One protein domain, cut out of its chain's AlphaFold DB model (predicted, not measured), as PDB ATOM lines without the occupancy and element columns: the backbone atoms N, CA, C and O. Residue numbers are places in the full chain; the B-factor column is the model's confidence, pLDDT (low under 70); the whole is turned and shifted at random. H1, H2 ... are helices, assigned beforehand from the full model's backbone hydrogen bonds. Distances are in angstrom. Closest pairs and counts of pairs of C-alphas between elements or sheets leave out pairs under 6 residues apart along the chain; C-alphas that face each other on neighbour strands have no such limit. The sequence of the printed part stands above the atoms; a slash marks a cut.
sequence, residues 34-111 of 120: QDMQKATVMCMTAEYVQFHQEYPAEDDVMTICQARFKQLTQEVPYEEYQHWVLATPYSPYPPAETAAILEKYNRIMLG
ATOM      1  N   GLN A  34     110.535 152.875 141.261       94.25
ATOM      2  CA  GLN A  34     111.971 153.044 141.444       94.25
ATOM      3  C   GLN A  34     112.290 154.315 142.244       94.25
ATOM      4  O   GLN A  34     113.197 154.294 143.079       94.25
ATOM      5  N   ASP A  35     111.552 155.403 142.020       95.00
ATOM      6  CA  ASP A  35     111.724 156.647 142.778       95.00
ATOM      7  C   ASP A  35     111.328 156.439 144.241       95.00
ATOM      8  O   ASP A  35     112.083 156.814 145.143       95.00
ATOM      9  N   MET A  36     110.210 155.742 144.479       95.81
ATOM     10  CA  MET A  36     109.782 155.339 145.822       95.81
ATOM     11  C   MET A  36     110.856 154.512 146.528       95.81
ATOM     12  O   MET A  36     111.211 154.806 147.671       95.81
ATOM     13  N   GLN A  37     111.390 153.484 145.866       95.75
ATOM     14  CA  GLN A  37     112.409 152.609 146.448       95.75
ATOM     15  C   GLN A  37     113.683 153.377 146.803       95.75
ATOM     16  O   GLN A  37     114.197 153.221 147.911       95.75
ATOM     17  N   LYS A  38     114.174 154.246 145.909       94.31
ATOM     18  CA  LYS A  38     115.361 155.076 146.171       94.31
ATOM     19  C   LYS A  38     115.146 156.013 147.357       94.31
ATOM     20  O   LYS A  38     116.001 156.076 148.240       94.31
ATOM     21  N   ALA A  39     114.012 156.711 147.391       95.19
ATOM     22  CA  ALA A  39     113.670 157.614 148.484       95.19
ATOM     23  C   ALA A  39     113.565 156.856 149.815       95.19
ATOM     24  O   ALA A  39     114.133 157.271 150.824       95.19
ATOM     25  N   THR A  40     112.900 155.701 149.797       94.56
ATOM     26  CA  THR A  40     112.712 154.855 150.977       94.56
ATOM     27  C   THR A  40     114.052 154.369 151.519       94.56
ATOM     28  O   THR A  40     114.330 154.576 152.694       94.56
ATOM     29  N   VAL A  41     114.933 153.823 150.672       93.12
ATOM     30  CA  VAL A  41     116.277 153.385 151.088       93.12
ATOM     31  C   VAL A  41     117.098 154.543 151.654       93.12
ATOM     32  O   VAL A  41     117.782 154.359 152.659       93.12
ATOM     33  N   MET A  42     117.025 155.734 151.055       92.94
ATOM     34  CA  MET A  42     117.703 156.920 151.584       92.94
ATOM     35  C   MET A  42     117.213 157.270 152.996       92.94
ATOM     36  O   MET A  42     118.035 157.471 153.887       92.94
ATOM     37  N   CYS A  43     115.895 157.300 153.204       92.81
ATOM     38  CA  CYS A  43     115.298 157.535 154.518       92.81
ATOM     39  C   CYS A  43     115.744 156.472 155.527       92.81
ATOM     40  O   CYS A  43     116.298 156.820 156.564       92.81
ATOM     41  N   MET A  44     115.614 155.186 155.187       90.81
ATOM     42  CA  MET A  44     116.020 154.089 156.070       90.81
ATOM     43  C   MET A  44     117.506 154.176 156.428       90.81
ATOM     44  O   MET A  44     117.882 154.008 157.582       90.81
ATOM     45  N   THR A  45     118.361 154.483 155.448       89.25
ATOM     46  CA  THR A  45     119.804 154.641 155.673       89.25
ATOM     47  C   THR A  45     120.080 155.764 156.662       89.25
ATOM     48  O   THR A  45     120.896 155.587 157.562       89.25
ATOM     49  N   ALA A  46     119.405 156.906 156.521       88.25
ATOM     50  CA  ALA A  46     119.567 158.015 157.448       88.25
ATOM     51  C   ALA A  46     119.116 157.646 158.866       88.25
ATOM     52  O   ALA A  46     119.871 157.883 159.800       88.25
ATOM     53  N   GLU A  47     117.952 157.010 159.012       84.75
ATOM     54  CA  GLU A  47     117.430 156.557 160.308       84.75
ATOM     55  C   GLU A  47     118.406 155.603 161.008       84.75
ATOM     56  O   GLU A  47     118.836 155.841 162.139       84.75
ATOM     57  N   TYR A  48     118.847 154.553 160.309       83.75
ATOM     58  CA  TYR A  48     119.740 153.559 160.899       83.75
ATOM     59  C   TYR A  48     121.123 154.124 161.225       83.75
ATOM     60  O   TYR A  48     121.679 153.821 162.281       83.75
ATOM     61  N   VAL A  49     121.681 154.964 160.347       83.44
ATOM     62  CA  VAL A  49     122.985 155.594 160.590       83.44
ATOM     63  C   VAL A  49     122.902 156.630 161.705       83.44
ATOM     64  O   VAL A  49     123.886 156.812 162.410       83.44
ATOM     65  N   GLN A  50     121.785 157.328 161.886       77.62
ATOM     66  CA  GLN A  50     121.688 158.357 162.922       77.62
ATOM     67  C   GLN A  50     121.367 157.772 164.299       77.62
ATOM     68  O   GLN A  50     121.926 158.247 165.287       77.62
ATOM     69  N   PHE A  51     120.520 156.743 164.369       74.19
ATOM     70  CA  PHE A  51     119.909 156.324 165.636       74.19
ATOM     71  C   PHE A  51     120.202 154.875 166.045       74.19
ATOM     72  O   PHE A  51     120.054 154.537 167.216       74.19
ATOM     73  N   HIS A  52     120.685 154.027 165.133       75.50
ATOM     74  CA  HIS A  52     120.820 152.581 165.366       75.50
ATOM     75  C   HIS A  52     122.214 152.037 165.007       75.50
ATOM     76  O   HIS A  52     122.360 150.891 164.587       75.50
ATOM     77  N   GLN A  53     123.268 152.853 165.166       71.00
ATOM     78  CA  GLN A  53     124.643 152.422 164.869       71.00
ATOM     79  C   GLN A  53     125.127 151.283 165.778       71.00
ATOM     80  O   GLN A  53     125.881 150.421 165.332       71.00
ATOM     81  N   GLU A  54     124.723 151.297 167.051       68.81
ATOM     82  CA  GLU A  54     125.210 150.354 168.070       68.81
ATOM     83  C   GLU A  54     124.249 149.183 168.308       68.81
ATOM     84  O   GLU A  54     124.689 148.068 168.597       68.81
ATOM     85  N   TYR A  55     122.946 149.419 168.147       66.81
ATOM     86  CA  TYR A  55     121.889 148.441 168.384       66.81
ATOM     87  C   TYR A  55     120.951 148.399 167.174       66.81
ATOM     88  O   TYR A  55     120.524 149.466 166.732       66.81
ATOM     89  N   PRO A  56     120.613 147.207 166.638       68.50
ATOM     90  CA  PRO A  56     119.617 147.090 165.576       68.50
ATOM     91  C   PRO A  56     118.304 147.741 166.011       68.50
ATOM     92  O   PRO A  56     117.922 147.604 167.173       68.50
ATOM     93  N   ALA A  57     117.605 148.412 165.095       68.75
ATOM     94  CA  ALA A  57     116.274 148.915 165.412       68.75
ATOM     95  C   ALA A  57     115.345 147.747 165.759       68.75
ATOM     96  O   ALA A  57     115.334 146.726 165.064       68.75
ATOM     97  N   GLU A  58     114.572 147.913 166.829       69.44
ATOM     98  CA  GLU A  58     113.544 146.947 167.219       69.44
ATOM     99  C   GLU A  58     112.334 147.016 166.270       69.44
ATOM    100  O   GLU A  58     111.700 145.993 166.009       69.44
ATOM    101  N   ASP A  59     112.089 148.197 165.688       74.06
ATOM    102  CA  ASP A  59     111.003 148.480 164.752       74.06
ATOM    103  C   ASP A  59     111.504 148.731 163.317       74.06
ATOM    104  O   ASP A  59     112.576 149.290 163.073       74.06
ATOM    105  N   ASP A  60     110.693 148.334 162.330       80.81
ATOM    106  CA  ASP A  60     110.966 148.591 160.914       80.81
ATOM    107  C   ASP A  60     110.564 150.023 160.517       80.81
ATOM    108  O   ASP A  60     109.388 150.401 160.532       80.81
ATOM    109  N   VAL A  61     111.548 150.816 160.085       87.00
ATOM    110  CA  VAL A  61     111.359 152.195 159.604       87.00
ATOM    111  C   VAL A  61     110.726 152.282 158.212       87.00
ATOM    112  O   VAL A  61     110.334 153.374 157.793       87.00
ATOM    113  N   MET A  62     110.572 151.163 157.492       90.25
ATOM    114  CA  MET A  62     109.977 151.107 156.150       90.25
ATOM    115  C   MET A  62     108.642 151.857 156.073       90.25
ATOM    116  O   MET A  62     108.435 152.668 155.172       90.25
ATOM    117  N   THR A  63     107.749 151.632 157.041       89.62
ATOM    118  CA  THR A  63     106.412 152.251 157.051       89.62
ATOM    119  C   THR A  63     106.493 153.773 157.178       89.62
ATOM    120  O   THR A  63     105.780 154.495 156.478       89.62
ATOM    121  N   ILE A  64     107.393 154.282 158.024       90.44
ATOM    122  CA  ILE A  64     107.611 155.726 158.191       90.44
ATOM    123  C   ILE A  64     108.225 156.321 156.930       90.44
ATOM    124  O   ILE A  64     107.765 157.358 156.452       90.44
ATOM    125  N   CYS A  65     109.202 155.644 156.336       92.81
ATOM    126  CA  CYS A  65     109.836 156.105 155.108       92.81
ATOM    127  C   CYS A  65     108.868 156.123 153.913       92.81
ATOM    128  O   CYS A  65     108.892 157.068 153.122       92.81
ATOM    129  N   GLN A  66     107.952 155.157 153.816       94.25
ATOM    130  CA  GLN A  66     106.871 155.176 152.824       94.25
ATOM    131  C   GLN A  66     105.863 156.303 153.088       94.25
ATOM    132  O   GLN A  66     105.402 156.954 152.147       94.25
ATOM    133  N   ALA A  67     105.542 156.581 154.353       93.44
ATOM    134  CA  ALA A  67     104.682 157.706 154.714       93.44
ATOM    135  C   ALA A  67     105.329 159.058 154.357       93.44
ATOM    136  O   ALA A  67     104.656 159.931 153.806       93.44
ATOM    137  N   ARG A  68     106.642 159.207 154.575       94.12
ATOM    138  CA  ARG A  68     107.408 160.386 154.137       94.12
ATOM    139  C   ARG A  68     107.454 160.505 152.618       94.12
ATOM    140  O   ARG A  68     107.266 161.597 152.096       94.12
ATOM    141  N   PHE A  69     107.608 159.397 151.894       95.94
ATOM    142  CA  PHE A  69     107.512 159.424 150.435       95.94
ATOM    143  C   PHE A  69     106.123 159.874 149.962       95.94
ATOM    144  O   PHE A  69     106.007 160.678 149.043       95.94
ATOM    145  N   LYS A  70     105.051 159.432 150.624       95.31
ATOM    146  CA  LYS A  70     103.699 159.924 150.331       95.31
ATOM    147  C   LYS A  70     103.558 161.430 150.584       95.31
ATOM    148  O   LYS A  70     102.886 162.101 149.809       95.31
ATOM    149  N   GLN A  71     104.173 161.962 151.638       94.88
ATOM    150  CA  GLN A  71     104.224 163.410 151.869       94.88
ATOM    151  C   GLN A  71     105.011 164.117 150.753       94.88
ATOM    152  O   GLN A  71     104.550 165.120 150.214       94.88
ATOM    153  N   LEU A  72     106.151 163.558 150.338       95.31
ATOM    154  CA  LEU A  72     106.965 164.100 149.251       95.31
ATOM    155  C   LEU A  72     106.147 164.276 147.966       95.31
ATOM    156  O   LEU A  72     106.199 165.348 147.373       95.31
ATOM    157  N   THR A  73     105.363 163.274 147.560       95.25
ATOM    158  CA  THR A  73     104.567 163.359 146.320       95.25
ATOM    159  C   THR A  73     103.423 164.374 146.386       95.25
ATOM    160  O   THR A  73     102.910 164.784 145.347       95.25
ATOM    161  N   GLN A  74     103.017 164.793 147.588       94.38
ATOM    162  CA  GLN A  74     102.025 165.852 147.794       94.38
ATOM    163  C   GLN A  74     102.658 167.245 147.758       94.38
ATOM    164  O   GLN A  74     101.996 168.218 147.399       94.38
ATOM    165  N   GLU A  75     103.924 167.345 148.154       95.00
ATOM    166  CA  GLU A  75     104.610 168.618 148.342       95.00
ATOM    167  C   GLU A  75     105.561 168.998 147.205       95.00
ATOM    168  O   GLU A  75     105.839 170.185 147.021       95.00
ATOM    169  N   VAL A  76     106.084 168.017 146.477       95.12
ATOM    170  CA  VAL A  76     106.972 168.205 145.332       95.12
ATOM    171  C   VAL A  76     106.272 167.609 144.110       95.12
ATOM    172  O   VAL A  76     106.151 166.387 144.009       95.12
ATOM    173  N   PRO A  77     105.773 168.446 143.184       94.88
ATOM    174  CA  PRO A  77     105.206 167.963 141.933       94.88
ATOM    175  C   PRO A  77     106.226 167.126 141.156       94.88
ATOM    176  O   PRO A  77     107.409 167.471 141.090       94.88
ATOM    177  N   TYR A  78     105.771 166.045 140.519       95.12
ATOM    178  CA  TYR A  78     106.677 165.156 139.789       95.12
ATOM    179  C   TYR A  78     107.431 165.874 138.658       95.12
ATOM    180  O   TYR A  78     108.601 165.582 138.436       95.12
ATOM    181  N   GLU A  79     106.810 166.847 137.986       94.62
ATOM    182  CA  GLU A  79     107.468 167.654 136.946       94.62
ATOM    183  C   GLU A  79     108.697 168.403 137.489       94.62
ATOM    184  O   GLU A  79     109.764 168.387 136.871       94.62
ATOM    185  N   GLU A  80     108.585 168.992 138.683       95.06
ATOM    186  CA  GLU A  80     109.699 169.675 139.343       95.06
ATOM    187  C   GLU A  80     110.792 168.686 139.747       95.06
ATOM    188  O   GLU A  80     111.973 168.941 139.512       95.06
ATOM    189  N   TYR A  81     110.413 167.531 140.300       94.62
ATOM    190  CA  TYR A  81     111.359 166.464 140.627       94.62
ATOM    191  C   TYR A  81     112.108 165.965 139.384       94.62
ATOM    192  O   TYR A  81     113.336 165.871 139.376       94.62
ATOM    193  N   GLN A  82     111.386 165.695 138.301       94.81
ATOM    194  CA  GLN A  82     111.971 165.224 137.056       94.81
ATOM    195  C   GLN A  82     112.946 166.254 136.476       94.81
ATOM    196  O   GLN A  82     114.055 165.892 136.080       94.81
ATOM    197  N   HIS A  83     112.563 167.529 136.440       94.50
ATOM    198  CA  HIS A  83     113.396 168.578 135.862       94.50
ATOM    199  C   HIS A  83     114.624 168.887 136.733       94.50
ATOM    200  O   HIS A  83     115.765 168.852 136.261       94.50
ATOM    201  N   TRP A  84     114.406 169.139 138.023       94.56
ATOM    202  CA  TRP A  84     115.442 169.663 138.908       94.56
ATOM    203  C   TRP A  84     116.293 168.591 139.580       94.56
ATOM    204  O   TRP A  84     117.427 168.889 139.946       94.56
ATOM    205  N   VAL A  85     115.792 167.359 139.723       90.12
ATOM    206  CA  VAL A  85     116.515 166.267 140.400       90.12
ATOM    207  C   VAL A  85     116.986 165.194 139.423       90.12
ATOM    208  O   VAL A  85     118.141 164.783 139.497       90.12
ATOM    209  N   LEU A  86     116.133 164.732 138.502       91.19
ATOM    210  CA  LEU A  86     116.499 163.631 137.598       91.19
ATOM    211  C   LEU A  86     117.273 164.094 136.360       91.19
ATOM    212  O   LEU A  86     118.248 163.454 135.967       91.19
ATOM    213  N   ALA A  87     116.829 165.178 135.723       92.31
ATOM    214  CA  ALA A  87     117.429 165.671 134.484       92.31
ATOM    215  C   ALA A  87     118.664 166.556 134.723       92.31
ATOM    216  O   ALA A  87     119.474 166.736 133.812       92.31
ATOM    217  N   THR A  88     118.820 167.096 135.934       89.25
ATOM    218  CA  THR A  88     119.955 167.952 136.290       89.25
ATOM    219  C   THR A  88     121.141 167.097 136.755       89.25
ATOM    220  O   THR A  88     121.017 166.366 137.738       89.25
ATOM    221  N   PRO A  89     122.313 167.169 136.094       89.94
ATOM    222  CA  PRO A  89     123.502 166.446 136.536       89.94
ATOM    223  C   PRO A  89     123.940 166.868 137.940       89.94
ATOM    224  O   PRO A  89     123.840 168.038 138.309       89.94
ATOM    225  N   TYR A  90     124.501 165.925 138.700       87.56
ATOM    226  CA  TYR A  90     125.069 166.230 140.010       87.56
ATOM    227  C   TYR A  90     126.145 167.321 139.911       87.56
ATOM    228  O   TYR A  90     127.071 167.234 139.102       87.56
ATOM    229  N   SER A  91     126.046 168.312 140.792       89.94
ATOM    230  CA  SER A  91     127.027 169.375 140.975       89.94
ATOM    231  C   SER A  91     127.189 169.644 142.471       89.94
ATOM    232  O   SER A  91     126.179 169.721 143.171       89.94
ATOM    233  N   PRO A  92     128.417 169.866 142.976       90.31
ATOM    234  CA  PRO A  92     128.624 170.398 144.325       90.31
ATOM    235  C   PRO A  92     128.006 171.793 144.522       90.31
ATOM    236  O   PRO A  92     127.774 172.210 145.651       90.31
ATOM    237  N   TYR A  93     127.752 172.507 143.420       91.88
ATOM    238  CA  TYR A  93     127.145 173.835 143.383       91.88
ATOM    239  C   TYR A  93     125.973 173.814 142.390       91.88
ATOM    240  O   TYR A  93     126.142 174.200 141.229       91.88
ATOM    241  N   PRO A  94     124.818 173.249 142.777       92.38
ATOM    242  CA  PRO A  94     123.652 173.213 141.907       92.38
ATOM    243  C   PRO A  94     123.056 174.621 141.713       92.38
ATOM    244  O   PRO A  94     123.279 175.501 142.549       92.38
ATOM    245  N   PRO A  95     122.278 174.847 140.636       93.31
ATOM    246  CA  PRO A  95     121.425 176.029 140.509       93.31
ATOM    247  C   PRO A  95     120.525 176.211 141.736       93.31
ATOM    248  O   PRO A  95     120.202 175.237 142.420       93.31
ATOM    249  N   ALA A  96     120.099 177.446 142.007       94.69
ATOM    250  CA  ALA A  96     119.302 177.764 143.193       94.69
ATOM    251  C   ALA A  96     117.984 176.972 143.233       94.69
ATOM    252  O   ALA A  96     117.567 176.509 144.292       94.69
ATOM    253  N   GLU A  97     117.368 176.764 142.073       94.56
ATOM    254  CA  GLU A  97     116.137 176.001 141.903       94.56
ATOM    255  C   GLU A  97     116.356 174.522 142.239       94.56
ATOM    256  O   GLU A  97     115.648 173.961 143.076       94.56
ATOM    257  N   THR A  98     117.400 173.905 141.676       94.75
ATOM    258  CA  THR A  98     117.802 172.536 142.024       94.75
ATOM    259  C   THR A  98     118.115 172.401 143.509       94.75
ATOM    260  O   THR A  98     117.678 171.438 144.136       94.75
ATOM    261  N   ALA A  99     118.841 173.362 144.086       95.19
ATOM    262  CA  ALA A  99     119.174 173.360 145.505       95.19
ATOM    263  C   ALA A  99     117.913 173.387 146.377       95.19
ATOM    264  O   ALA A  99     117.807 172.588 147.302       95.19
ATOM    265  N   ALA A 100     116.941 174.244 146.052       95.12
ATOM    266  CA  ALA A 100     115.692 174.366 146.798       95.12
ATOM    267  C   ALA A 100     114.838 173.089 146.722       95.12
ATOM    268  O   ALA A 100     114.324 172.630 147.745       95.12
ATOM    269  N   ILE A 101     114.719 172.475 145.536       96.06
ATOM    270  CA  ILE A 101     113.986 171.208 145.383       96.06
ATOM    271  C   ILE A 101     114.690 170.068 146.122       96.06
ATOM    272  O   ILE A 101     114.033 169.311 146.837       96.06
ATOM    273  N   LEU A 102     116.016 169.956 146.004       93.69
ATOM    274  CA  LEU A 102     116.795 168.947 146.729       93.69
ATOM    275  C   LEU A 102     116.719 169.146 148.242       93.69
ATOM    276  O   LEU A 102     116.599 168.167 148.977       93.69
ATOM    277  N   GLU A 103     116.771 170.389 148.718       94.25
ATOM    278  CA  GLU A 103     116.605 170.702 150.133       94.25
ATOM    279  C   GLU A 103     115.235 170.237 150.619       94.25
ATOM    280  O   GLU A 103     115.167 169.466 151.574       94.25
ATOM    281  N   LYS A 104     114.152 170.621 149.935       95.00
ATOM    282  CA  LYS A 104     112.794 170.202 150.303       95.00
ATOM    283  C   LYS A 104     112.640 168.679 150.290       95.00
ATOM    284  O   LYS A 104     112.141 168.103 151.256       95.00
ATOM    285  N   TYR A 105     113.127 168.024 149.236       94.50
ATOM    286  CA  TYR A 105     113.144 166.566 149.120       94.50
ATOM    287  C   TYR A 105     113.845 165.917 150.320       94.50
ATOM    288  O   TYR A 105     113.287 165.036 150.977       94.50
ATOM    289  N   ASN A 106     115.051 166.387 150.649       93.25
ATOM    290  CA  ASN A 106     115.835 165.846 151.752       93.25
ATOM    291  C   ASN A 106     115.173 166.123 153.103       93.25
ATOM    292  O   ASN A 106     115.088 165.219 153.925       93.25
ATOM    293  N   ARG A 107     114.659 167.331 153.343       92.75
ATOM    294  CA  ARG A 107     114.010 167.673 154.617       92.75
ATOM    295  C   ARG A 107     112.781 166.808 154.895       92.75
ATOM    296  O   ARG A 107     112.615 166.361 156.028       92.75
ATOM    297  N   ILE A 108     111.974 166.512 153.875       93.62
ATOM    298  CA  ILE A 108     110.829 165.597 154.004       93.62
ATOM    299  C   ILE A 108     111.314 164.172 154.276       93.62
ATOM    300  O   ILE A 108     110.911 163.555 155.262       93.62
ATOM    301  N   MET A 109     112.203 163.643 153.432       93.12
ATOM    302  CA  MET A 109     112.618 162.240 153.524       93.12
ATOM    303  C   MET A 109     113.437 161.929 154.784       93.12
ATOM    304  O   MET A 109     113.339 160.825 155.318       93.12
ATOM    305  N   LEU A 110     114.195 162.903 155.291       90.00
ATOM    306  CA  LEU A 110     114.966 162.800 156.533       90.00
ATOM    307  C   LEU A 110     114.148 163.168 157.782       90.00
ATOM    308  O   LEU A 110     114.696 163.197 158.878       90.00
ATOM    309  N   GLY A 111     112.856 163.479 157.636       85.62
ATOM    310  CA  GLY A 111     111.983 163.769 158.773       85.62
ATOM    311  C   GLY A 111     112.233 165.111 159.459       85.62
ATOM    312  O   GLY A 111     111.697 165.335 160.537       85.62
TER     313      GLY A 111
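This is residues 34 to 111 of the 120 residues of an uncharacterized protein of Oligella ureolytica (UniProt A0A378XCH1). H2 and H4 make a V, with residues 105 to 109 of H4 meeting H2 and the short helix H3 across the wide end. The longest helix, H1, crosses H2 with its first half, and residues 49 to 55, of which 49 to 51 belong to H1, stick out. The printed part has 78 residues with four named helices, H1 to H4 in chain order, and no named strand: all helix. It is only just compact, close to loose, with a radius of gyration of the C-alphas of 13.6 A, and only just elongated, spanning 39 by 26 by 19 A.

H1, residues 34 to 51, touches H2, residues 62 to 75, with its residues 36 to 44 alone, at a steep tilt of 58 degrees, opposite ways; the closest C-alphas, of Thr 40 and Cys 65, are 5.2 A apart. H4, residues 96 to 109, touches H1 with residue 109 alone; the closest C-alphas, of Cys 43 and Met 109, are 5.5 A apart. H4 touches H2 with residues 105 to 109 alone, at a tilt of 36 degrees, only just steep, opposite ways; the closest C-alphas, of Arg 68 and Met 109, are 5.6 A apart. H3, residues 78 to 86, touches H4 about perpendicular, at 74 degrees; the closest C-alphas, of Trp 84 and Thr 98, are 4.9 A apart. H2 and H3 meet only through their link; H1 and H3 are apart. In H1, H2, H3 and H4 every O i to N i+4 pair is within hydrogen-bond range.

H1 measures 25.7 A from C-alpha 34 at (111.971, 153.044, 141.444) to C-alpha 51. H2 measures 19.9 A, H3 10.2 A and H4 19.8 A, ending at C-alpha 109 at (112.618, 162.240, 153.524).

The C-alphas of Glu 58 and Pro 95, the two farthest apart, are 40.3 A apart. The printed part has no cut; the link from H2 to H3 is tight, and those from H1 to H2 and H3 to H4 are short. The mean pLDDT of the printed part is 89.8; residues 54 to 58 are under 70.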